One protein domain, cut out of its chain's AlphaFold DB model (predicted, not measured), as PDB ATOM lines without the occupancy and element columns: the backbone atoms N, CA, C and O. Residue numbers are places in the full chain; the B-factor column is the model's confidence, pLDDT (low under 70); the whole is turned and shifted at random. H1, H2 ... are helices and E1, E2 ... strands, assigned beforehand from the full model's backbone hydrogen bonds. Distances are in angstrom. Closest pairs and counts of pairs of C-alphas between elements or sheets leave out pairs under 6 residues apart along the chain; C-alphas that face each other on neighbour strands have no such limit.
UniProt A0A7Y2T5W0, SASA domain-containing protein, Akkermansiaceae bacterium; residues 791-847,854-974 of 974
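Overview. This is residues 791 to 847 and 854 to 974 of the 974 residues of the protein "SASA domain-containing protein" of Akkermansiaceae bacterium (UniProt A0A7Y2T5W0). A small parallel sheet with helix H4 over one face and helix H5 over the other makes a head at one end, and the long helix H2, 39.6 A from first to last C-alpha, makes an arm that reaches away from it to the other end. H1 joins arm to head, touching H2 and H4, and residues 840 to 845 stick out at the arm's far end. The printed part has 178 residues with five named helices and three named strands, in the order H1, H2, H3, E1, H4, E2, E3, H5; the sheet's order is E1, E2, E3, and the class is mostly helix. The whole is loose, with a radius of gyration of the C-alphas of 22.3 A, and spans 77 by 36 by 23 A.

Along the chain. H1 is residues 799 to 809, starting with C-alpha 799 at (-55.811, -44.965, 39.140). H2, residues 816 to 843, is 39.6 A long and ends with C-alpha 843 at (-64.720, -65.539, 83.933). H3 is residues 868 to 877 and E1 residues 884 to 887. H4, residues 898 to 916, is 24.5 A long with a kink of 36 degrees near residue 905. E2 is residues 924 to 929 and E3 residues 947 to 952. H5, residues 958 to 972, is 21.2 A long and ends with C-alpha 972 at (-31.669, -25.049, 31.378).

Arrangement. E1 and E2 are parallel, with N 925 and O 885 2.8 A apart, within hydrogen-bond range. E2 and E3 are parallel, with N 952 and O 928 2.7 A apart, also within range. E1, H4 and E2 form a strand-helix-strand unit, two parallel neighbour strands with a helix between, and its crossover is right-handed. H4 and H5 are on opposite faces of the sheet, making three layers, helices on both faces. H4 runs along the strands over E1 and E2 at a height over the sheet of 10.4 A; the C-alphas of Ala 910 and Phe 924, its closest to E2, are 6.8 A apart. H5 runs along the strands over E2 and E3 at a height of 8.4 A; its closest C-alphas to E3, Leu 964 and Val 950, are 5.6 A apart. H1 touches H4, which meets it with residues 901 to 905 alone, at a steep tilt of 52 degrees; the closest C-alphas, Ser 800 and Asn 901, are 6.5 A apart. H2 touches H1 with residues 817 to 818 alone, the C-alphas of Phe 817 and Ala 809 being closest at 5.8 A. H3 and H4 are close but not clearly touching, with C-alphas 875 and 916 closest at 7.6 A. Every O i to N i+4 pair is within hydrogen-bond range in H5, but 5 of 7 in H1, 21 of 24 in H2, 13 of 15 in H4 and 2 of 6 in H3, where 2 of 7 O i to N i+3 pairs are.

Size, cuts and confidence. The two C-alphas farthest apart, those of Thr 843 and Lys 974, are 78.9 A apart. Residues 848 to 853 are not printed, and C-alphas 847 and 854 are 14.1 A apart across the cut. The link from E2 to E3 is long, with 17 residues. The pLDDT is under 70 at residues 854, 918 to 920 and 974.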
ATOM      1  N   PRO A 791     -45.751 -37.957  46.518       93.50
ATOM      2  CA  PRO A 791     -46.400 -37.276  47.618       93.50
ATOM      3  C   PRO A 791     -47.821 -37.773  47.751       93.50
ATOM      4  O   PRO A 791     -48.538 -38.048  46.797       93.50
ATOM      5  N   SER A 792     -48.244 -37.894  48.980       92.31
ATOM      6  CA  SER A 792     -49.409 -38.682  49.291       92.31
ATOM      7  C   SER A 792     -50.752 -38.085  48.862       92.31
ATOM      8  O   SER A 792     -51.762 -38.783  48.831       92.31
ATOM      9  N   GLU A 793     -50.745 -36.792  48.583       90.56
ATOM     10  CA  GLU A 793     -51.811 -35.968  48.039       90.56
ATOM     11  C   GLU A 793     -51.884 -36.027  46.505       90.56
ATOM     12  O   GLU A 793     -52.871 -35.563  45.959       90.56
ATOM     13  N   TYR A 794     -50.892 -36.641  45.848       94.06
ATOM     14  CA  TYR A 794     -50.846 -36.884  44.399       94.06
ATOM     15  C   TYR A 794     -51.116 -38.351  44.031       94.06
ATOM     16  O   TYR A 794     -51.254 -38.681  42.860       94.06
ATOM     17  N   LEU A 795     -51.217 -39.261  45.010       94.56
ATOM     18  CA  LEU A 795     -51.509 -40.679  44.737       94.56
ATOM     19  C   LEU A 795     -52.863 -40.884  44.036       94.56
ATOM     20  O   LEU A 795     -53.026 -41.835  43.287       94.56
ATOM     21  N   ASN A 796     -53.826 -39.990  44.262       93.25
ATOM     22  CA  ASN A 796     -55.135 -40.016  43.609       93.25
ATOM     23  C   ASN A 796     -55.097 -39.609  42.123       93.25
ATOM     24  O   ASN A 796     -56.096 -39.811  41.437       93.25
ATOM     25  N   GLU A 797     -53.986 -39.057  41.623       92.75
ATOM     26  CA  GLU A 797     -53.809 -38.749  40.195       92.75
ATOM     27  C   GLU A 797     -53.495 -40.003  39.357       92.75
ATOM     28  O   GLU A 797     -53.604 -39.965  38.132       92.75
ATOM     29  N   ALA A 798     -53.146 -41.128  39.996       92.38
ATOM     30  CA  ALA A 798     -52.898 -42.407  39.338       92.38
ATOM     31  C   ALA A 798     -53.963 -43.447  39.748       92.38
ATOM     32  O   ALA A 798     -54.045 -43.800  40.928       92.38
ATOM     33  N   PRO A 799     -54.769 -43.990  38.810       91.62
ATOM     34  CA  PRO A 799     -55.811 -44.965  39.140       91.62
ATOM     35  C   PRO A 799     -55.302 -46.211  39.880       91.62
ATOM     36  O   PRO A 799     -55.981 -46.698  40.783       91.62
ATOM     37  N   SER A 800     -54.094 -46.688  39.552       92.31
ATOM     38  CA  SER A 800     -53.443 -47.838  40.200       92.31
ATOM     39  C   SER A 800     -53.147 -47.623  41.687       92.31
ATOM     40  O   SER A 800     -53.047 -48.591  42.436       92.31
ATOM     41  N   LEU A 801     -53.035 -46.367  42.134       94.31
ATOM     42  CA  LEU A 801     -52.654 -45.997  43.500       94.31
ATOM     43  C   LEU A 801     -53.833 -45.488  44.338       94.31
ATOM     44  O   LEU A 801     -53.647 -45.034  45.471       94.31
ATOM     45  N   MET A 802     -55.062 -45.586  43.824       94.56
ATOM     46  CA  MET A 802     -56.251 -45.092  44.520       94.56
ATOM     47  C   MET A 802     -56.483 -45.798  45.867       94.56
ATOM     48  O   MET A 802     -56.887 -45.159  46.839       94.56
ATOM     49  N   ASP A 803     -56.191 -47.095  45.974       93.50
ATOM     50  CA  ASP A 803     -56.331 -47.823  47.241       93.50
ATOM     51  C   ASP A 803     -55.259 -47.424  48.265       93.50
ATOM     52  O   ASP A 803     -55.555 -47.286  49.457       93.50
ATOM     53  N   ASP A 804     -54.034 -47.147  47.809       93.62
ATOM     54  CA  ASP A 804     -52.966 -46.588  48.643       93.62
ATOM     55  C   ASP A 804     -53.339 -45.179  49.137       93.62
ATOM     56  O   ASP A 804     -53.186 -44.865  50.325       93.62
ATOM     57  N   TYR A 805     -53.904 -44.346  48.254       93.75
ATOM     58  CA  TYR A 805     -54.443 -43.034  48.610       93.75
ATOM     59  C   TYR A 805     -55.526 -43.146  49.687       93.75
ATOM     60  O   TYR A 805     -55.401 -42.504  50.731       93.75
ATOM     61  N   LYS A 806     -56.550 -43.988  49.483       92.56
ATOM     62  CA  LYS A 806     -57.650 -44.186  50.443       92.56
ATOM     63  C   LYS A 806     -57.130 -44.627  51.807       92.56
ATOM     64  O   LYS A 806     -57.538 -44.069  52.824       92.56
ATOM     65  N   GLN A 807     -56.185 -45.571  51.845       91.56
ATOM     66  CA  GLN A 807     -55.564 -46.000  53.097       91.56
ATOM     67  C   GLN A 807     -54.856 -44.845  53.806       91.56
ATOM     68  O   GLN A 807     -55.076 -44.635  54.998       91.56
ATOM     69  N   LEU A 808     -54.038 -44.056  53.106       90.56
ATOM     70  CA  LEU A 808     -53.359 -42.913  53.719       90.56
ATOM     71  C   LEU A 808     -54.315 -41.760  54.071       90.56
ATOM     72  O   LEU A 808     -54.057 -41.029  55.032       90.56
ATOM     73  N   ALA A 809     -55.427 -41.607  53.353       91.50
ATOM     74  CA  ALA A 809     -56.463 -40.621  53.645       91.50
ATOM     75  C   ALA A 809     -57.117 -40.872  55.015       91.50
ATOM     76  O   ALA A 809     -57.401 -39.912  55.731       91.50
ATOM     77  N   THR A 810     -57.204 -42.135  55.467       91.25
ATOM     78  CA  THR A 810     -57.727 -42.497  56.805       91.25
ATOM     79  C   THR A 810     -56.989 -41.848  57.982       91.25
ATOM     80  O   THR A 810     -57.517 -41.806  59.093       91.25
ATOM     81  N   ILE A 811     -55.771 -41.331  57.774       88.75
ATOM     82  CA  ILE A 811     -54.967 -40.654  58.806       88.75
ATOM     83  C   ILE A 811     -54.757 -39.156  58.532       88.75
ATOM     84  O   ILE A 811     -53.967 -38.509  59.234       88.75
ATOM     85  N   ARG A 812     -55.455 -38.594  57.537       88.31
ATOM     86  CA  ARG A 812     -55.432 -37.168  57.188       88.31
ATOM     87  C   ARG A 812     -56.778 -36.510  57.467       88.31
ATOM     88  O   ARG A 812     -57.750 -36.924  56.866       88.31
ATOM     89  N   PRO A 813     -56.853 -35.475  58.309       91.06
ATOM     90  CA  PRO A 813     -58.114 -34.784  58.560       91.06
ATOM     91  C   PRO A 813     -58.735 -34.152  57.317       91.06
ATOM     92  O   PRO A 813     -58.014 -33.767  56.397       91.06
ATOM     93  N   GLY A 814     -60.056 -33.969  57.351       89.31
ATOM     94  CA  GLY A 814     -60.792 -33.205  56.342       89.31
ATOM     95  C   GLY A 814     -61.256 -34.016  55.132       89.31
ATOM     96  O   GLY A 814     -61.508 -33.432  54.086       89.31
ATOM     97  N   ASN A 815     -61.344 -35.343  55.251       90.38
ATOM     98  CA  ASN A 815     -61.939 -36.212  54.236       90.38
ATOM     99  C   ASN A 815     -62.754 -37.344  54.883       90.38
ATOM    100  O   ASN A 815     -62.523 -37.709  56.037       90.38
ATOM    101  N   GLU A 816     -63.656 -37.939  54.103       91.81
ATOM    102  CA  GLU A 816     -64.577 -38.991  54.550       91.81
ATOM    103  C   GLU A 816     -63.875 -40.248  55.094       91.81
ATOM    104  O   GLU A 816     -64.364 -40.877  56.033       91.81
ATOM    105  N   PHE A 817     -62.694 -40.601  54.570       91.81
ATOM    106  CA  PHE A 817     -61.951 -41.784  55.013       91.81
ATOM    107  C   PHE A 817     -61.409 -41.607  56.432       91.81
ATOM    108  O   PHE A 817     -61.368 -42.564  57.207       91.81
ATOM    109  N   TYR A 818     -60.991 -40.390  56.790       92.31
ATOM    110  CA  TYR A 818     -60.559 -40.057  58.146       92.31
ATOM    111  C   TYR A 818     -61.707 -40.123  59.143       92.31
ATOM    112  O   TYR A 818     -61.548 -40.690  60.227       92.31
ATOM    113  N   ASP A 819     -62.868 -39.603  58.756       92.81
ATOM    114  CA  ASP A 819     -64.053 -39.579  59.606       92.81
ATOM    115  C   ASP A 819     -64.595 -40.996  59.829       92.81
ATOM    116  O   ASP A 819     -64.814 -41.399  60.974       92.81
ATOM    117  N   ALA A 820     -64.686 -41.809  58.771       92.88
ATOM    118  CA  ALA A 820     -65.047 -43.225  58.870       92.88
ATOM    119  C   ALA A 820     -64.052 -44.014  59.744       92.88
ATOM    120  O   ALA A 820     -64.437 -44.844  60.570       92.88
ATOM    121  N   ASN A 821     -62.753 -43.727  59.615       92.81
ATOM    122  CA  ASN A 821     -61.706 -44.339  60.431       92.81
ATOM    123  C   ASN A 821     -61.820 -43.953  61.918       92.81
ATOM    124  O   ASN A 821     -61.650 -44.808  62.790       92.81
ATOM    125  N   ALA A 822     -62.146 -42.694  62.215       93.31
ATOM    126  CA  ALA A 822     -62.394 -42.220  63.571       93.31
ATOM    127  C   ALA A 822     -63.665 -42.836  64.183       93.31
ATOM    128  O   ALA A 822     -63.652 -43.239  65.347       93.31
ATOM    129  N   GLN A 823     -64.733 -42.987  63.398       93.50
ATOM    130  CA  GLN A 823     -65.960 -43.666  63.827       93.50
ATOM    131  C   GLN A 823     -65.720 -45.150  64.119       93.50
ATOM    132  O   GLN A 823     -66.127 -45.631  65.179       93.50
ATOM    133  N   ARG A 824     -64.986 -45.863  63.248       93.06
ATOM    134  CA  ARG A 824     -64.543 -47.239  63.526       93.06
ATOM    135  C   ARG A 824     -63.745 -47.299  64.826       93.06
ATOM    136  O   ARG A 824     -64.035 -48.126  65.677       93.06
ATOM    137  N   TYR A 825     -62.783 -46.396  65.013       93.06
ATOM    138  CA  TYR A 825     -61.965 -46.344  66.225       93.06
ATOM    139  C   TYR A 825     -62.808 -46.193  67.505       93.06
ATOM    140  O   TYR A 825     -62.548 -46.871  68.499       93.06
ATOM    141  N   VAL A 826     -63.847 -45.354  67.479       94.12
ATOM    142  CA  VAL A 826     -64.812 -45.225  68.586       94.12
ATOM    143  C   VAL A 826     -65.617 -46.512  68.781       94.12
ATOM    144  O   VAL A 826     -65.784 -46.955  69.919       94.12
ATOM    145  N   ALA A 827     -66.100 -47.127  67.700       93.62
ATOM    146  CA  ALA A 827     -66.849 -48.381  67.755       93.62
ATOM    147  C   ALA A 827     -66.008 -49.530  68.335       93.62
ATOM    148  O   ALA A 827     -66.488 -50.255  69.206       93.62
ATOM    149  N   ASP A 828     -64.741 -49.643  67.933       91.44
ATOM    150  CA  ASP A 828     -63.798 -50.649  68.429       91.44
ATOM    151  C   ASP A 828     -63.583 -50.517  69.947       91.44
ATOM    152  O   ASP A 828     -63.575 -51.519  70.666       91.44
ATOM    153  N   TRP A 829     -63.462 -49.288  70.466       92.38
ATOM    154  CA  TRP A 829     -63.388 -49.055  71.913       92.38
ATOM    155  C   TRP A 829     -64.686 -49.405  72.632       92.38
ATOM    156  O   TRP A 829     -64.648 -50.105  73.644       92.38
ATOM    157  N   LYS A 830     -65.837 -48.960  72.117       93.00
ATOM    158  CA  LYS A 830     -67.144 -49.298  72.704       93.00
ATOM    159  C   LYS A 830     -67.353 -50.813  72.747       93.00
ATOM    160  O   LYS A 830     -67.817 -51.321  73.762       93.00
ATOM    161  N   LYS A 831     -66.934 -51.534  71.704       90.19
ATOM    162  CA  LYS A 831     -66.957 -52.998  71.652       90.19
ATOM    163  C   LYS A 831     -66.038 -53.628  72.698       90.19
ATOM    164  O   LYS A 831     -66.458 -54.529  73.421       90.19
ATOM    165  N   LEU A 832     -64.800 -53.142  72.824       88.44
ATOM    166  CA  LEU A 832     -63.860 -53.624  73.841       88.44
ATOM    167  C   LEU A 832     -64.457 -53.501  75.255       88.44
ATOM    168  O   LEU A 832     -64.412 -54.460  76.028       88.44
ATOM    169  N   TRP A 833     -65.042 -52.346  75.578       89.19
ATOM    170  CA  TRP A 833     -65.626 -52.090  76.897       89.19
ATOM    171  C   TRP A 833     -66.966 -52.793  77.125       89.19
ATOM    172  O   TRP A 833     -67.244 -53.195  78.250       89.19
ATOM    173  N   GLY A 834     -67.783 -52.947  76.083       88.31
ATOM    174  CA  GLY A 834     -69.126 -53.521  76.177       88.31
ATOM    175  C   GLY A 834     -69.181 -55.046  76.094       88.31
ATOM    176  O   GLY A 834     -70.076 -55.648  76.675       88.31
ATOM    177  N   GLU A 835     -68.231 -55.683  75.406       84.75
ATOM    178  CA  GLU A 835     -68.263 -57.133  75.165       84.75
ATOM    179  C   GLU A 835     -67.089 -57.854  75.834       84.75
ATOM    180  O   GLU A 835     -67.282 -58.802  76.595       84.75
ATOM    181  N   TYR A 836     -65.861 -57.397  75.580       82.38
ATOM    182  CA  TYR A 836     -64.660 -58.142  75.961       82.38
ATOM    183  C   TYR A 836     -64.346 -58.052  77.458       82.38
ATOM    184  O   TYR A 836     -64.154 -59.071  78.125       82.38
ATOM    185  N   ILE A 837     -64.297 -56.837  78.011       85.88
ATOM    186  CA  ILE A 837     -63.956 -56.648  79.426       85.88
ATOM    187  C   ILE A 837     -64.977 -57.292  80.378       85.88
ATOM    188  O   ILE A 837     -64.536 -57.959  81.317       85.88
ATOM    189  N   PRO A 838     -66.301 -57.204  80.144       86.50
ATOM    190  CA  PRO A 838     -67.279 -57.913  80.966       86.50
ATOM    191  C   PRO A 838     -67.048 -59.429  81.013       86.50
ATOM    192  O   PRO A 838     -67.119 -60.020  82.090       86.50
ATOM    193  N   GLN A 839     -66.688 -60.061  79.889       83.94
ATOM    194  CA  GLN A 839     -66.358 -61.492  79.857       83.94
ATOM    195  C   GLN A 839     -65.104 -61.817  80.679       83.94
ATOM    196  O   GLN A 839     -65.095 -62.794  81.432       83.94
ATOM    197  N   LEU A 840     -64.055 -60.995  80.580       83.75
ATOM    198  CA  LEU A 840     -62.835 -61.156  81.377       83.75
ATOM    199  C   LEU A 840     -63.130 -61.031  82.881       83.75
ATOM    200  O   LEU A 840     -62.656 -61.844  83.676       83.75
ATOM    201  N   ILE A 841     -63.950 -60.050  83.276       84.94
ATOM    202  CA  ILE A 841     -64.359 -59.849  84.675       84.94
ATOM    203  C   ILE A 841     -65.180 -61.039  85.184       84.94
ATOM    204  O   ILE A 841     -64.920 -61.514  86.291       84.94
ATOM    205  N   ALA A 842     -66.144 -61.515  84.391       84.69
ATOM    206  CA  ALA A 842     -67.051 -62.595  84.773       84.69
ATOM    207  C   ALA A 842     -66.337 -63.948  84.891       84.69
ATOM    208  O   ALA A 842     -66.602 -64.715  85.810       84.69
ATOM    209  N   THR A 843     -65.412 -64.241  83.975       81.06
ATOM    210  CA  THR A 843     -64.720 -65.539  83.933       81.06
ATOM    211  C   THR A 843     -63.454 -65.588  84.784       81.06
ATOM    212  O   THR A 843     -62.943 -66.682  85.035       81.06
ATOM    213  N   LYS A 844     -62.924 -64.424  85.198       85.25
ATOM    214  CA  LYS A 844     -61.616 -64.283  85.869       85.25
ATOM    215  C   LYS A 844     -60.481 -64.970  85.098       85.25
ATOM    216  O   LYS A 844     -59.500 -65.417  85.699       85.25
ATOM    217  N   LYS A 845     -60.622 -65.057  83.773       82.19
ATOM    218  CA  LYS A 845     -59.696 -65.677  82.824       82.19
ATOM    219  C   LYS A 845     -59.568 -64.762  81.607       82.19
ATOM    220  O   LYS A 845     -60.469 -63.985  81.298       82.19
ATOM    221  N   VAL A 846     -58.455 -64.866  80.890       75.00
ATOM    222  CA  VAL A 846     -58.345 -64.277  79.552       75.00
ATOM    223  C   VAL A 846     -59.279 -65.020  78.585       75.00
ATOM    224  O   VAL A 846     -59.186 -66.247  78.505       75.00
ATOM    225  N   PRO A 847     -60.160 -64.312  77.853       71.81
ATOM    226  CA  PRO A 847     -60.991 -64.919  76.816       71.81
ATOM    227  C   PRO A 847     -60.157 -65.530  75.682       71.81
ATOM    228  O   PRO A 847     -59.129 -64.974  75.283       71.81
ATOM    229  N   SER A 854     -52.776 -55.226  72.305       66.56
ATOM    230  CA  SER A 854     -53.273 -54.538  71.123       66.56
ATOM    231  C   SER A 854     -54.588 -53.859  71.470       66.56
ATOM    232  O   SER A 854     -55.627 -54.503  71.575       66.56
ATOM    233  N   TYR A 855     -54.525 -52.549  71.660       79.81
ATOM    234  CA  TYR A 855     -55.705 -51.713  71.832       79.81
ATOM    235  C   TYR A 855     -56.171 -51.192  70.480       79.81
ATOM    236  O   TYR A 855     -55.342 -51.063  69.566       79.81
ATOM    237  N   PRO A 856     -57.464 -50.851  70.345       87.31
ATOM    238  CA  PRO A 856     -57.909 -50.044  69.228       87.31
ATOM    239  C   PRO A 856     -56.951 -48.868  69.034       87.31
ATOM    240  O   PRO A 856     -56.533 -48.209  69.992       87.31
ATOM    241  N   SER A 857     -56.573 -48.619  67.785       86.88
ATOM    242  CA  SER A 857     -55.716 -47.502  67.411       86.88
ATOM    243  C   SER A 857     -56.361 -46.752  66.265       86.88
ATOM    244  O   SER A 857     -56.938 -47.351  65.358       86.88
ATOM    245  N   LEU A 858     -56.224 -45.430  66.274       86.50
ATOM    246  CA  LEU A 858     -56.710 -44.614  65.171       86.50
ATOM    247  C   LEU A 858     -55.937 -44.914  63.875       86.50
ATOM    248  O   LEU A 858     -56.471 -44.737  62.790       86.50
ATOM    249  N   THR A 859     -54.688 -45.389  63.956       79.50
ATOM    250  CA  THR A 859     -53.838 -45.616  62.773       79.50
ATOM    251  C   THR A 859     -53.753 -47.074  62.326       79.50
ATOM    252  O   THR A 859     -52.976 -47.367  61.424       79.50
ATOM    253  N   SER A 860     -54.493 -48.003  62.943       72.19
ATOM    254  CA  SER A 860     -54.409 -49.435  62.600       72.19
ATOM    255  C   SER A 860     -54.945 -49.779  61.204       72.19
ATOM    256  O   SER A 860     -54.716 -50.889  60.739       72.19
ATOM    257  N   ALA A 861     -55.615 -48.844  60.526       71.75
ATOM    258  CA  ALA A 861     -56.158 -49.030  59.180       71.75
ATOM    259  C   ALA A 861     -55.136 -48.869  58.043       71.75
ATOM    260  O   ALA A 861     -55.443 -49.203  56.903       71.75
ATOM    261  N   VAL A 862     -53.940 -48.339  58.324       83.75
ATOM    262  CA  VAL A 862     -52.944 -48.054  57.280       83.75
ATOM    263  C   VAL A 862     -51.983 -49.224  57.151       83.75
ATOM    264  O   VAL A 862     -51.184 -49.475  58.055       83.75
ATOM    265  N   THR A 863     -52.036 -49.915  56.014       85.31
ATOM    266  CA  THR A 863     -51.145 -51.046  55.701       85.31
ATOM    267  C   THR A 863     -50.203 -50.770  54.532       85.31
ATOM    268  O   THR A 863     -49.173 -51.428  54.420       85.31
ATOM    269  N   THR A 864     -50.518 -49.767  53.712       88.19
ATOM    270  CA  THR A 864     -49.678 -49.301  52.605       88.19
ATOM    271  C   THR A 864     -48.388 -48.619  53.066       88.19
ATOM    272  O   THR A 864     -48.318 -48.013  54.141       88.19
ATOM    273  N   ASP A 865     -47.369 -48.702  52.214       88.25
ATOM    274  CA  ASP A 865     -46.070 -48.050  52.327       88.25
ATOM    275  C   ASP A 865     -45.841 -46.925  51.301       88.25
ATOM    276  O   ASP A 865     -44.745 -46.352  51.230       88.25
ATOM    277  N   ALA A 866     -46.879 -46.558  50.545       91.38
ATOM    278  CA  ALA A 866     -46.832 -45.437  49.619       91.38
ATOM    279  C   ALA A 866     -46.375 -44.136  50.313       91.38
ATOM    280  O   ALA A 866     -46.582 -43.907  51.511       91.38
ATOM    281  N   SER A 867     -45.690 -43.278  49.555       92.38
ATOM    282  CA  SER A 867     -45.098 -42.011  50.013       92.38
ATOM    283  C   SER A 867     -43.991 -42.107  51.074       92.38
ATOM    284  O   SER A 867     -43.479 -41.077  51.519       92.38
ATOM    285  N   HIS A 868     -43.577 -43.301  51.515       88.81
ATOM    286  CA  HIS A 868     -42.564 -43.432  52.567       88.81
ATOM    287  C   HIS A 868     -41.197 -42.839  52.199       88.81
ATOM    288  O   HIS A 868     -40.549 -42.253  53.073       88.81
ATOM    289  N   ALA A 869     -40.753 -42.984  50.946       87.81
ATOM    290  CA  ALA A 869     -39.511 -42.383  50.467       87.81
ATOM    291  C   ALA A 869     -39.667 -40.866  50.330       87.81
ATOM    292  O   ALA A 869     -38.825 -40.141  50.847       87.81
ATOM    293  N   TYR A 870     -40.779 -40.373  49.772       90.81
ATOM    294  CA  TYR A 870     -41.082 -38.937  49.715       90.81
ATOM    295  C   TYR A 870     -41.010 -38.277  51.095       90.81
ATOM    296  O   TYR A 870     -40.304 -37.288  51.293       90.81
ATOM    297  N   ASN A 871     -41.687 -38.869  52.081       87.69
ATOM    298  CA  ASN A 871     -41.786 -38.356  53.446       87.69
ATOM    299  C   ASN A 871     -40.426 -38.154  54.131       87.69
ATOM    300  O   ASN A 871     -40.305 -37.338  55.049       87.69
ATOM    301  N   VAL A 872     -39.434 -38.942  53.716       81.00
ATOM    302  CA  VAL A 872     -38.091 -39.044  54.293       81.00
ATOM    303  C   VAL A 872     -37.080 -38.256  53.463       81.00
ATOM    304  O   VAL A 872     -36.318 -37.473  54.028       81.00
ATOM    305  N   MET A 873     -37.070 -38.480  52.151       85.62
ATOM    306  CA  MET A 873     -36.006 -38.077  51.234       85.62
ATOM    307  C   MET A 873     -36.347 -36.817  50.445       85.62
ATOM    308  O   MET A 873     -35.433 -36.078  50.124       85.62
ATOM    309  N   THR A 874     -37.624 -36.520  50.195       88.62
ATOM    310  CA  THR A 874     -38.017 -35.365  49.367       88.62
ATOM    311  C   THR A 874     -38.609 -34.235  50.208       88.62
ATOM    312  O   THR A 874     -38.173 -33.094  50.108       88.62
ATOM    313  N   HIS A 875     -39.537 -34.542  51.119       88.19
ATOM    314  CA  HIS A 875     -40.337 -33.533  51.823       88.19
ATOM    315  C   HIS A 875     -39.523 -32.518  52.661       88.19
ATOM    316  O   HIS A 875     -39.974 -31.402  52.938       88.19
ATOM    317  N   SER A 876     -38.319 -32.909  53.101       83.69
ATOM    318  CA  SER A 876     -37.412 -32.052  53.888       83.69
ATOM    319  C   SER A 876     -36.818 -30.894  53.075       83.69
ATOM    320  O   SER A 876     -36.276 -29.959  53.663       83.69
ATOM    321  N   PHE A 877     -36.910 -30.962  51.746       86.62
ATOM    322  CA  PHE A 877     -36.349 -29.999  50.797       86.62
ATOM    323  C   PHE A 877     -37.412 -29.059  50.215       86.62
ATOM    324  O   PHE A 877     -37.162 -28.367  49.232       86.62
ATOM    325  N   GLY A 878     -38.611 -29.017  50.804       84.00
ATOM    326  CA  GLY A 878     -39.673 -28.143  50.317       84.00
ATOM    327  C   GLY A 878     -39.263 -26.674  50.309       84.00
ATOM    328  O   GLY A 878     -38.479 -26.221  51.150       84.00
ATOM    329  N   SER A 879     -39.794 -25.945  49.329       79.94
ATOM    330  CA  SER A 879     -39.397 -24.563  49.023       79.94
ATOM    331  C   SER A 879     -37.926 -24.396  48.598       79.94
ATOM    332  O   SER A 879     -37.429 -23.272  48.588       79.94
ATOM    333  N   ALA A 880     -37.211 -25.474  48.243       87.12
ATOM    334  CA  ALA A 880     -35.911 -25.358  47.585       87.12
ATOM    335  C   ALA A 880     -36.064 -24.734  46.193       87.12
ATOM    336  O   ALA A 880     -36.957 -25.113  45.429       87.12
ATOM    337  N   SER A 881     -35.162 -23.810  45.874       89.75
ATOM    338  CA  SER A 881     -34.962 -23.298  44.521       89.75
ATOM    339  C   SER A 881     -33.969 -24.218  43.818       89.75
ATOM    340  O   SER A 881     -32.872 -24.433  44.333       89.75
ATOM    341  N   LEU A 882     -34.355 -24.780  42.675       92.69
ATOM    342  CA  LEU A 882     -33.573 -25.778  41.946       92.69
ATOM    343  C   LEU A 882     -33.421 -25.358  40.483       92.69
ATOM    344  O   LEU A 882     -34.350 -24.812  39.893       92.69
ATOM    345  N   LYS A 883     -32.269 -25.667  39.887       93.12
ATOM    346  CA  LYS A 883     -32.028 -25.551  38.445       93.12
ATOM    347  C   LYS A 883     -32.825 -26.600  37.665       93.12
ATOM    348  O   LYS A 883     -33.311 -26.308  36.579       93.12
ATOM    349  N   GLY A 884     -32.984 -27.795  38.234       93.62
ATOM    350  CA  GLY A 884     -33.786 -28.875  37.668       93.62
ATOM    351  C   GLY A 884     -33.859 -30.106  38.571       93.62
ATOM    352  O   GLY A 884     -33.127 -30.229  39.562       93.62
ATOM    353  N   ILE A 885     -34.764 -31.015  38.217       95.19
ATOM    354  CA  ILE A 885     -35.019 -32.277  38.917       95.19
ATOM    355  C   ILE A 885     -34.677 -33.429  37.974       95.19
ATOM    356  O   ILE A 885     -35.113 -33.426  36.826       95.19
ATOM    357  N   ILE A 886     -33.923 -34.414  38.458       94.81
ATOM    358  CA  ILE A 886     -33.575 -35.628  37.715       94.81
ATOM    359  C   ILE A 886     -34.102 -36.843  38.478       94.81
ATOM    360  O   ILE A 886     -33.775 -37.031  39.652       94.81
ATOM    361  N   PHE A 887     -34.886 -37.685  37.806       93.56
ATOM    362  CA  PHE A 887     -35.370 -38.954  38.341       93.56
ATOM    363  C   PHE A 887     -34.912 -40.125  37.468       93.56
ATOM    364  O   PHE A 887     -35.272 -40.205  36.295       93.56
ATOM    365  N   LEU A 888     -34.126 -41.044  38.030       90.88
ATOM    366  CA  LEU A 888     -33.670 -42.236  37.308       90.88
ATOM    367  C   LEU A 888     -34.462 -43.456  37.774       90.88
ATOM    368  O   LEU A 888     -34.474 -43.777  38.966       90.88
ATOM    369  N   CYS A 889     -35.102 -44.132  36.826       88.00
ATOM    370  CA  CYS A 889     -35.855 -45.355  37.065       88.00
ATOM    371  C   CYS A 889     -34.933 -46.577  37.220       88.00
ATOM    372  O   CYS A 889     -33.748 -46.525  36.897       88.00
ATOM    373  N   SER A 890     -35.471 -47.680  37.739       85.31
ATOM    374  CA  SER A 890     -34.753 -48.957  37.865       85.31
ATOM    375  C   SER A 890     -35.661 -50.117  37.487       85.31
ATOM    376  O   SER A 890     -36.879 -49.961  37.535       85.31
ATOM    377  N   GLU A 891     -35.074 -51.282  37.216       85.75
ATOM    378  CA  GLU A 891     -35.787 -52.516  36.857       85.75
ATOM    379  C   GLU A 891     -36.973 -52.832  37.779       85.75
ATOM    380  O   GLU A 891     -38.075 -53.086  37.299       85.75
ATOM    381  N   ASN A 892     -36.784 -52.697  39.097       82.25
ATOM    382  CA  ASN A 892     -37.809 -53.032  40.095       82.25
ATOM    383  C   ASN A 892     -39.106 -52.209  39.975       82.25
ATOM    384  O   ASN A 892     -40.102 -52.595  40.565       82.25
ATOM    385  N   MET A 893     -39.100 -51.066  39.277       87.06
ATOM    386  CA  MET A 893     -40.296 -50.230  39.056       87.06
ATOM    387  C   MET A 893     -41.159 -50.722  37.882       87.06
ATOM    388  O   MET A 893     -42.192 -50.132  37.576       87.06
ATOM    389  N   PHE A 894     -40.706 -51.760  37.175       86.75
ATOM    390  CA  PHE A 894     -41.353 -52.302  35.980       86.75
ATOM    391  C   PHE A 894     -41.649 -53.801  36.110       86.75
ATOM    392  O   PHE A 894     -41.960 -54.454  35.112       86.75
ATOM    393  N   GLU A 895     -41.572 -54.362  37.318       81.44
ATOM    394  CA  GLU A 895     -41.914 -55.760  37.569       81.44
ATOM    395  C   GLU A 895     -43.441 -55.962  37.602       81.44
ATOM    396  O   GLU A 895     -44.206 -55.152  38.128       81.44
ATOM    397  N   GLY A 896     -43.915 -57.077  37.040       80.25
ATOM    398  CA  GLY A 896     -45.333 -57.447  37.084       80.25
ATOM    399  C   GLY A 896     -46.265 -56.428  36.412       80.25
ATOM    400  O   GLY A 896     -46.086 -56.070  35.247       80.25
ATOM    401  N   GLU A 897     -47.308 -56.007  37.130       74.19
ATOM    402  CA  GLU A 897     -48.317 -55.057  36.634       74.19
ATOM    403  C   GLU A 897     -47.869 -53.587  36.732       74.19
ATOM    404  O   GLU A 897     -48.479 -52.723  36.105       74.19
ATOM    405  N   GLN A 898     -46.771 -53.293  37.443       80.25
ATOM    406  CA  GLN A 898     -46.267 -51.922  37.631       80.25
ATOM    407  C   GLN A 898     -45.816 -51.273  36.319       80.25
ATOM    408  O   GLN A 898     -45.993 -50.070  36.138       80.25
ATOM    409  N   ALA A 899     -45.311 -52.063  35.364       84.44
ATOM    410  CA  ALA A 899     -44.885 -51.551  34.063       84.44
ATOM    411  C   ALA A 899     -45.996 -50.768  33.340       84.44
ATOM    412  O   ALA A 899     -45.740 -49.679  32.828       84.44
ATOM    413  N   ALA A 900     -47.229 -51.285  33.351       86.19
ATOM    414  CA  ALA A 900     -48.371 -50.636  32.701       86.19
ATOM    415  C   ALA A 900     -48.814 -49.348  33.417       86.19
ATOM    416  O   ALA A 900     -49.378 -48.451  32.797       86.19
ATOM    417  N   ASN A 901     -48.527 -49.227  34.715       89.56
ATOM    418  CA  ASN A 901     -48.948 -48.089  35.530       89.56
ATOM    419  C   ASN A 901     -47.900 -46.967  35.589       89.56
ATOM    420  O   ASN A 901     -48.247 -45.818  35.888       89.56
ATOM    421  N   TYR A 902     -46.641 -47.278  35.251       90.50
ATOM    422  CA  TYR A 902     -45.480 -46.398  35.404       90.50
ATOM    423  C   TYR A 902     -45.698 -44.983  34.855       90.50
ATOM    424  O   TYR A 902     -45.406 -44.007  35.540       90.50
ATOM    425  N   GLY A 903     -46.244 -44.844  33.642       91.69
ATOM    426  CA  GLY A 903     -46.471 -43.533  33.028       91.69
ATOM    427  C   GLY A 903     -47.393 -42.636  33.863       91.69
ATOM    428  O   GLY A 903     -47.068 -41.476  34.113       91.69
ATOM    429  N   SER A 904     -48.520 -43.176  34.335       92.06
ATOM    430  CA  SER A 904     -49.478 -42.426  35.163       92.06
ATOM    431  C   SER A 904     -48.920 -42.087  36.550       92.06
ATOM    432  O   SER A 904     -49.056 -40.959  37.022       92.06
ATOM    433  N   GLU A 905     -48.207 -43.026  37.168       93.50
ATOM    434  CA  GLU A 905     -47.582 -42.843  38.477       93.50
ATOM    435  C   GLU A 905     -46.412 -41.848  38.426       93.50
ATOM    436  O   GLU A 905     -46.222 -41.051  39.348       93.50
ATOM    437  N   LEU A 906     -45.651 -41.823  37.326       94.50
ATOM    438  CA  LEU A 906     -44.567 -40.863  37.140       94.50
ATOM    439  C   LEU A 906     -45.111 -39.450  36.914       94.50
ATOM    440  O   LEU A 906     -44.520 -38.495  37.416       94.50
ATOM    441  N   SER A 907     -46.237 -39.303  36.204       94.94
ATOM    442  CA  SER A 907     -46.927 -38.012  36.098       94.94
ATOM    443  C   SER A 907     -47.313 -37.474  37.480       94.94
ATOM    444  O   SER A 907     -46.979 -36.330  37.791       94.94
ATOM    445  N   ALA A 908     -47.898 -38.315  38.341       94.88
ATOM    446  CA  ALA A 908     -48.228 -37.955  39.722       94.88
ATOM    447  C   ALA A 908     -46.984 -37.573  40.549       94.88
ATOM    448  O   ALA A 908     -46.985 -36.567  41.266       94.88
ATOM    449  N   LEU A 909     -45.887 -38.333  40.427       94.94
ATOM    450  CA  LEU A 909     -44.609 -38.015  41.076       94.94
ATOM    451  C   LEU A 909     -44.088 -36.644  40.636       94.94
ATOM    452  O   LEU A 909     -43.768 -35.805  41.481       94.94
ATOM    453  N   ALA A 910     -43.984 -36.435  39.323       94.50
ATOM    454  CA  ALA A 910     -43.395 -35.245  38.732       94.50
ATOM    455  C   ALA A 910     -44.191 -33.994  39.110       94.50
ATOM    456  O   ALA A 910     -43.614 -33.030  39.612       94.50
ATOM    457  N   ASN A 911     -45.516 -34.029  38.950       93.69
ATOM    458  CA  ASN A 911     -46.398 -32.923  39.322       93.69
ATOM    459  C   ASN A 911     -46.315 -32.629  40.823       93.69
ATOM    460  O   ASN A 911     -46.165 -31.471  41.222       93.69
ATOM    461  N   GLY A 912     -46.312 -33.675  41.652       92.50
ATOM    462  CA  GLY A 912     -46.200 -33.533  43.095       92.50
ATOM    463  C   GLY A 912     -44.880 -32.919  43.552       92.50
ATOM    464  O   GLY A 912     -44.862 -32.060  44.433       92.50
ATOM    465  N   TRP A 913     -43.761 -33.302  42.938       93.44
ATOM    466  CA  TRP A 913     -42.454 -32.730  43.265       93.44
ATOM    467  C   TRP A 913     -42.313 -31.301  42.757       93.44
ATOM    468  O   TRP A 913     -41.825 -30.447  43.496       93.44
ATOM    469  N   LYS A 914     -42.781 -31.013  41.538       90.56
ATOM    470  CA  LYS A 914     -42.772 -29.656  40.985       90.56
ATOM    471  C   LYS A 914     -43.578 -28.686  41.848       90.56
ATOM    472  O   LYS A 914     -43.106 -27.580  42.069       90.56
ATOM    473  N   ASN A 915     -44.721 -29.113  42.390       89.00
ATOM    474  CA  ASN A 915     -45.500 -28.311  43.337       89.00
ATOM    475  C   ASN A 915     -44.828 -28.185  44.719       89.00
ATOM    476  O   ASN A 915     -44.965 -27.178  45.406       89.00
ATOM    477  N   HIS A 916     -44.098 -29.217  45.154       88.56
ATOM    478  CA  HIS A 916     -43.410 -29.207  46.444       88.56
ATOM    479  C   HIS A 916     -42.194 -28.260  46.484       88.56
ATOM    480  O   HIS A 916     -41.901 -27.641  47.517       88.56
ATOM    481  N   PHE A 917     -41.455 -28.173  45.377       88.06
ATOM    482  CA  PHE A 917     -40.316 -27.270  45.232       88.06
ATOM    483  C   PHE A 917     -40.786 -25.855  44.867       88.06
ATOM    484  O   PHE A 917     -41.767 -25.670  44.163       88.06
ATOM    485  N   GLY A 918     -40.107 -24.825  45.377       64.56
ATOM    486  CA  GLY A 918     -40.618 -23.444  45.375       64.56
ATOM    487  C   GLY A 918     -40.408 -22.650  44.078       64.56
ATOM    488  O   GLY A 918     -40.511 -21.427  44.114       64.56
ATOM    489  N   GLY A 919     -40.039 -23.303  42.972       64.69
ATOM    490  CA  GLY A 919     -39.763 -22.657  41.681       64.69
ATOM    491  C   GLY A 919     -40.998 -22.605  40.777       64.69
ATOM    492  O   GLY A 919     -41.787 -23.542  40.765       64.69
ATOM    493  N   THR A 920     -41.153 -21.539  39.985       62.72
ATOM    494  CA  THR A 920     -42.369 -21.283  39.185       62.72
ATOM    495  C   THR A 920     -42.563 -22.210  37.976       62.72
ATOM    496  O   THR A 920     -43.667 -22.248  37.448       62.72
ATOM    497  N   ASP A 921     -41.545 -22.979  37.563       79.00
ATOM    498  CA  ASP A 921     -41.662 -24.121  36.631       79.00
ATOM    499  C   ASP A 921     -40.347 -24.931  36.599       79.00
ATOM    500  O   ASP A 921     -39.565 -24.846  35.654       79.00
ATOM    501  N   THR A 922     -40.033 -25.675  37.665       88.56
ATOM    502  CA  THR A 922     -38.765 -26.434  37.722       88.56
ATOM    503  C   THR A 922     -38.760 -27.559  36.669       88.56
ATOM    504  O   THR A 922     -39.640 -28.425  36.730       88.56
ATOM    505  N   PRO A 923     -37.792 -27.610  35.729       92.69
ATOM    506  CA  PRO A 923     -37.760 -28.647  34.698       92.69
ATOM    507  C   PRO A 923     -37.547 -30.049  35.282       92.69
ATOM    508  O   PRO A 923     -36.718 -30.236  36.180       92.69
ATOM    509  N   PHE A 924     -38.285 -31.035  34.763       94.50
ATOM    510  CA  PHE A 924     -38.250 -32.423  35.231       94.50
ATOM    511  C   PHE A 924     -37.684 -33.371  34.165       94.50
ATOM    512  O   PHE A 924     -38.276 -33.570  33.103       94.50
ATOM    513  N   PHE A 925     -36.539 -33.977  34.455       95.38
ATOM    514  CA  PHE A 925     -35.814 -34.875  33.560       95.38
ATOM    515  C   PHE A 925     -35.865 -36.299  34.100       95.38
ATOM    516  O   PHE A 925     -35.630 -36.519  35.288       95.38
ATOM    517  N   TYR A 926     -36.157 -37.278  33.248       94.25
ATOM    518  CA  TYR A 926     -36.314 -38.657  33.704       94.25
ATOM    519  C   TYR A 926     -35.909 -39.699  32.668       94.25
ATOM    520  O   TYR A 926     -35.826 -39.421  31.471       94.25
ATOM    521  N   THR A 927     -35.662 -40.918  33.141       91.12
ATOM    522  CA  THR A 927     -35.395 -42.072  32.278       91.12
ATOM    523  C   THR A 927     -36.644 -42.930  32.070       91.12
ATOM    524  O   THR A 927     -37.480 -43.070  32.968       91.12
ATOM    525  N   LEU A 928     -36.758 -43.532  30.886       90.38
ATOM    526  CA  LEU A 928     -37.776 -44.527  30.530       90.38
ATOM    527  C   LEU A 928     -37.102 -45.784  29.979       90.38
ATOM    528  O   LEU A 928     -36.150 -45.642  29.226       90.38
ATOM    529  N   PRO A 929     -37.554 -47.005  30.291       88.88
ATOM    530  CA  PRO A 929     -37.034 -48.193  29.628       88.88
ATOM    531  C   PRO A 929     -37.500 -48.251  28.176       88.88
ATOM    532  O   PRO A 929     -38.658 -47.953  27.879       88.88
ATOM    533  N   ALA A 930     -36.621 -48.704  27.283       88.94
ATOM    534  CA  ALA A 930     -37.027 -49.095  25.943       88.94
ATOM    535  C   ALA A 930     -38.079 -50.208  26.000       88.94
ATOM    536  O   ALA A 930     -38.102 -51.032  26.921       88.94
ATOM    537  N   LYS A 931     -38.913 -50.300  24.959       86.38
ATOM    538  CA  LYS A 931     -39.906 -51.383  24.829       86.38
ATOM    539  C   LYS A 931     -39.287 -52.788  24.870       86.38
ATOM    540  O   LYS A 931     -39.976 -53.732  25.241       86.38
ATOM    541  N   SER A 932     -37.999 -52.927  24.544       86.50
ATOM    542  CA  SER A 932     -37.234 -54.173  24.691       86.50
ATOM    543  C   SER A 932     -36.945 -54.559  26.147       86.50
ATOM    544  O   SER A 932     -36.850 -55.746  26.439       86.50
ATOM    545  N   LEU A 933     -36.824 -53.588  27.060       85.25
ATOM    546  CA  LEU A 933     -36.639 -53.821  28.497       85.25
ATOM    547  C   LEU A 933     -37.973 -53.987  29.228       85.25
ATOM    548  O   LEU A 933     -38.067 -54.747  30.186       85.25
ATOM    549  N   SER A 934     -39.012 -53.277  28.782       87.31
ATOM    550  CA  SER A 934     -40.357 -53.411  29.333       87.31
ATOM    551  C   SER A 934     -41.417 -53.126  28.271       87.31
ATOM    552  O   SER A 934     -41.774 -51.980  27.995       87.31
ATOM    553  N   ALA A 935     -41.962 -54.189  27.673       83.38
ATOM    554  CA  ALA A 935     -42.960 -54.081  26.603       83.38
ATOM    555  C   ALA A 935     -44.232 -53.334  27.052       83.38
ATOM    556  O   ALA A 935     -44.839 -52.587  26.278       83.38
ATOM    557  N   LYS A 936     -44.598 -53.510  28.328       84.31
ATOM    558  CA  LYS A 936     -45.772 -52.903  28.965       84.31
ATOM    559  C   LYS A 936     -45.512 -51.507  29.540       84.31
ATOM    560  O   LYS A 936     -46.453 -50.921  30.047       84.31
ATOM    561  N   ALA A 937     -44.283 -50.979  29.484       83.19
ATOM    562  CA  ALA A 937     -43.992 -49.643  30.000       83.19
ATOM    563  C   ALA A 937     -44.731 -48.566  29.205       83.19
ATOM    564  O   ALA A 937     -44.500 -48.416  28.001       83.19
ATOM    565  N   ASP A 938     -45.580 -47.799  29.878       82.12
ATOM    566  CA  ASP A 938     -46.282 -46.667  29.279       82.12
ATOM    567  C   ASP A 938     -45.561 -45.345  29.563       82.12
ATOM    568  O   ASP A 938     -45.029 -45.114  30.652       82.12
ATOM    569  N   ALA A 939     -45.552 -44.454  28.569       83.94
ATOM    570  CA  ALA A 939     -45.011 -43.109  28.720       83.94
ATOM    571  C   ALA A 939     -45.961 -42.229  29.560       83.94
ATOM    572  O   ALA A 939     -47.184 -42.388  29.474       83.94
ATOM    573  N   PRO A 940     -45.436 -41.279  30.355       89.12
ATOM    574  CA  PRO A 940     -46.265 -40.341  31.105       89.12
ATOM    575  C   PRO A 940     -47.063 -39.439  30.160       89.12
ATOM    576  O   PRO A 940     -46.532 -38.924  29.177       89.12
ATOM    577  N   LYS A 941     -48.351 -39.243  30.464       79.56
ATOM    578  CA  LYS A 941     -49.295 -38.529  29.582       79.56
ATOM    579  C   LYS A 941     -49.554 -37.077  30.003       79.56
ATOM    580  O   LYS A 941     -50.056 -36.306  29.193       79.56
ATOM    581  N   SER A 942     -49.218 -36.693  31.238       84.81
ATOM    582  CA  SER A 942     -49.628 -35.403  31.819       84.81
ATOM    583  C   SER A 942     -48.642 -34.863  32.869       84.81
ATOM    584  O   SER A 942     -48.984 -34.717  34.043       84.81
ATOM    585  N   ILE A 943     -47.395 -34.579  32.463       91.56
ATOM    586  CA  ILE A 943     -46.441 -33.815  33.294       91.56
ATOM    587  C   ILE A 943     -46.609 -32.324  32.990       91.56
ATOM    588  O   ILE A 943     -46.424 -31.899  31.851       91.56
ATOM    589  N   ASN A 944     -46.930 -31.531  34.009       89.50
ATOM    590  CA  ASN A 944     -47.106 -30.088  33.872       89.50
ATOM    591  C   ASN A 944     -45.762 -29.389  33.615       89.50
ATOM    592  O   ASN A 944     -44.763 -29.720  34.255       89.50
ATOM    593  N   GLY A 945     -45.745 -28.381  32.737       88.88
ATOM    594  CA  GLY A 945     -44.568 -27.547  32.447       88.88
ATOM    595  C   GLY A 945     -43.418 -28.291  31.758       88.88
ATOM    596  O   GLY A 945     -43.616 -29.326  31.122       88.88
ATOM    597  N   GLN A 946     -42.191 -27.774  31.873       90.12
ATOM    598  CA  GLN A 946     -41.042 -28.369  31.177       90.12
ATOM    599  C   GLN A 946     -40.689 -29.770  31.703       90.12
ATOM    600  O   GLN A 946     -40.435 -29.957  32.900       90.12
ATOM    601  N   SER A 947     -40.613 -30.745  30.792       92.81
ATOM    602  CA  SER A 947     -40.089 -32.082  31.071       92.81
ATOM    603  C   SER A 947     -39.430 -32.721  29.846       92.81
ATOM    604  O   SER A 947     -39.707 -32.349  28.706       92.81
ATOM    605  N   SER A 948     -38.504 -33.655  30.060       93.50
ATOM    606  CA  SER A 948     -37.876 -34.418  28.972       93.50
ATOM    607  C   SER A 948     -37.472 -35.813  29.434       93.50
ATOM    608  O   SER A 948     -36.988 -35.987  30.554       93.50
ATOM    609  N   ALA A 949     -37.652 -36.790  28.547       92.25
ATOM    610  CA  ALA A 949     -37.303 -38.182  28.786       92.25
ATOM    611  C   ALA A 949     -36.072 -38.597  27.977       92.25
ATOM    612  O   ALA A 949     -35.882 -38.138  26.847       92.25
ATOM    613  N   VAL A 950     -35.287 -39.527  28.515       92.12
ATOM    614  CA  VAL A 950     -34.324 -40.312  27.735       92.12
ATOM    615  C   VAL A 950     -34.602 -41.795  27.929       92.12
ATOM    616  O   VAL A 950     -34.825 -42.262  29.044       92.12
ATOM    617  N   GLU A 951     -34.605 -42.526  26.819       89.62
ATOM    618  CA  GLU A 951     -34.826 -43.965  26.810       89.62
ATOM    619  C   GLU A 951     -33.554 -44.732  27.220       89.62
ATOM    620  O   GLU A 951     -32.452 -44.384  26.794       89.62
ATOM    621  N   LEU A 952     -33.719 -45.767  28.045       86.88
ATOM    622  CA  LEU A 952     -32.694 -46.706  28.487       86.88
ATOM    623  C   LEU A 952     -32.701 -47.934  27.577       86.88
ATOM    624  O   LEU A 952     -33.733 -48.590  27.434       86.88
ATOM    625  N   SER A 953     -31.541 -48.296  27.034       83.62
ATOM    626  CA  SER A 953     -31.362 -49.548  26.288       83.62
ATOM    627  C   SER A 953     -30.980 -50.731  27.190       83.62
ATOM    628  O   SER A 953     -31.237 -51.882  26.843       83.62
ATOM    629  N   THR A 954     -30.434 -50.453  28.382       82.50
ATOM    630  CA  THR A 954     -30.218 -51.403  29.491       82.50
ATOM    631  C   THR A 954     -30.535 -50.735  30.838       82.50
ATOM    632  O   THR A 954     -30.541 -49.512  30.937       82.50
ATOM    633  N   TRP A 955     -30.786 -51.500  31.906       77.44
ATOM    634  CA  TRP A 955     -31.110 -50.919  33.225       77.44
ATOM    635  C   TRP A 955     -29.966 -50.118  33.867       77.44
ATOM    636  O   TRP A 955     -30.213 -49.295  34.744       77.44
ATOM    637  N   VAL A 956     -28.726 -50.329  33.412       72.62
ATOM    638  CA  VAL A 956     -27.541 -49.550  33.798       72.62
ATOM    639  C   VAL A 956     -26.914 -48.963  32.530       72.62
ATOM    640  O   VAL A 956     -25.801 -49.302  32.134       72.62
ATOM    641  N   ASP A 957     -27.671 -48.103  31.848       78.44
ATOM    642  CA  ASP A 957     -27.249 -47.464  30.601       78.44
ATOM    643  C   ASP A 957     -26.570 -46.116  30.876       78.44
ATOM    644  O   ASP A 957     -27.208 -45.061  30.945       78.44
ATOM    645  N   GLN A 958     -25.245 -46.161  31.042       80.31
ATOM    646  CA  GLN A 958     -24.418 -44.970  31.263       80.31
ATOM    647  C   GLN A 958     -24.602 -43.940  30.142       80.31
ATOM    648  O   GLN A 958     -24.721 -42.751  30.421       80.31
ATOM    649  N   THR A 959     -24.700 -44.384  28.888       82.88
ATOM    650  CA  THR A 959     -24.875 -43.504  27.724       82.88
ATOM    651  C   THR A 959     -26.205 -42.757  27.792       82.88
ATOM    652  O   THR A 959     -26.268 -41.560  27.509       82.88
ATOM    653  N   ALA A 960     -27.277 -43.434  28.202       83.56
ATOM    654  CA  ALA A 960     -28.579 -42.808  28.389       83.56
ATOM    655  C   ALA A 960     -28.586 -41.818  29.566       83.56
ATOM    656  O   ALA A 960     -29.145 -40.727  29.439       83.56
ATOM    657  N   ILE A 961     -27.918 -42.145  30.680       83.88
ATOM    658  CA  ILE A 961     -27.740 -41.220  31.812       83.88
ATOM    659  C   ILE A 961     -26.979 -39.967  31.359       83.88
ATOM    660  O   ILE A 961     -27.414 -38.848  31.631       83.88
ATOM    661  N   GLU A 962     -25.885 -40.130  30.613       86.31
ATOM    662  CA  GLU A 962     -25.116 -39.018  30.046       86.31
ATOM    663  C   GLU A 962     -25.966 -38.154  29.107       86.31
ATOM    664  O   GLU A 962     -26.009 -36.933  29.257       86.31
ATOM    665  N   LYS A 963     -26.725 -38.780  28.200       87.75
ATOM    666  CA  LYS A 963     -27.632 -38.089  27.274       87.75
ATOM    667  C   LYS A 963     -28.743 -37.330  28.003       87.75
ATOM    668  O   LYS A 963     -29.129 -36.243  27.559       87.75
ATOM    669  N   LEU A 964     -29.262 -37.867  29.108       88.69
ATOM    670  CA  LEU A 964     -30.256 -37.183  29.937       88.69
ATOM    671  C   LEU A 964     -29.662 -35.931  30.580       88.69
ATOM    672  O   LEU A 964     -30.277 -34.868  30.517       88.69
ATOM    673  N   ILE A 965     -28.456 -36.037  31.140       87.88
ATOM    674  CA  ILE A 965     -27.744 -34.902  31.739       87.88
ATOM    675  C   ILE A 965     -27.471 -33.831  30.677       87.88
ATOM    676  O   ILE A 965     -27.767 -32.659  30.901       87.88
ATOM    677  N   ASP A 966     -27.002 -34.216  29.491       88.38
ATOM    678  CA  ASP A 966     -26.756 -33.277  28.393       88.38
ATOM    679  C   ASP A 966     -28.046 -32.583  27.930       88.38
ATOM    680  O   ASP A 966     -28.040 -31.395  27.588       88.38
ATOM    681  N   THR A 967     -29.169 -33.307  27.934       88.75
ATOM    682  CA  THR A 967     -30.502 -32.760  27.646       88.75
ATOM    683  C   THR A 967     -30.917 -31.754  28.717       88.75
ATOM    684  O   THR A 967     -31.345 -30.649  28.382       88.75
ATOM    685  N   ALA A 968     -30.713 -32.088  29.993       88.62
ATOM    686  CA  ALA A 968     -31.010 -31.213  31.120       88.62
ATOM    687  C   ALA A 968     -30.190 -29.917  31.079       88.62
ATOM    688  O   ALA A 968     -30.725 -28.813  31.211       88.62
ATOM    689  N   VAL A 969     -28.894 -30.034  30.802       86.62
ATOM    690  CA  VAL A 969     -27.994 -28.892  30.639       86.62
ATOM    691  C   VAL A 969     -28.423 -28.032  29.448       86.62
ATOM    692  O   VAL A 969     -28.498 -26.813  29.569       86.62
ATOM    693  N   LYS A 970     -28.770 -28.629  28.299       86.19
ATOM    694  CA  LYS A 970     -29.268 -27.887  27.124       86.19
ATOM    695  C   LYS A 970     -30.564 -27.127  27.410       86.19
ATOM    696  O   LYS A 970     -30.656 -25.969  27.011       86.19
ATOM    697  N   ALA A 971     -31.528 -27.758  28.076       85.12
ATOM    698  CA  ALA A 971     -32.831 -27.164  28.369       85.12
ATOM    699  C   ALA A 971     -32.736 -25.983  29.346       85.12
ATOM    700  O   ALA A 971     -33.459 -25.008  29.195       85.12
ATOM    701  N   THR A 972     -31.807 -26.047  30.302       82.56
ATOM    702  CA  THR A 972     -31.669 -25.049  31.378       82.56
ATOM    703  C   THR A 972     -30.594 -23.981  31.132       82.56
ATOM    704  O   THR A 972     -30.376 -23.120  31.986       82.56
ATOM    705  N   SER A 973     -29.908 -24.030  29.984       70.00
ATOM    706  CA  SER A 973     -28.929 -23.012  29.551       70.00
ATOM    707  C   SER A 973     -29.549 -21.859  28.748       70.00
ATOM    708  O   SER A 973     -28.826 -20.940  28.372       70.00
ATOM    709  N   LYS A 974     -30.845 -21.944  28.434       50.66
ATOM    710  CA  LYS A 974     -31.656 -20.834  27.919       50.66
ATOM    711  C   LYS A 974     -32.217 -20.049  29.096       50.66
ATOM    712  O   LYS A 974     -32.362 -18.822  28.931       50.66
TER     713      LYS A 974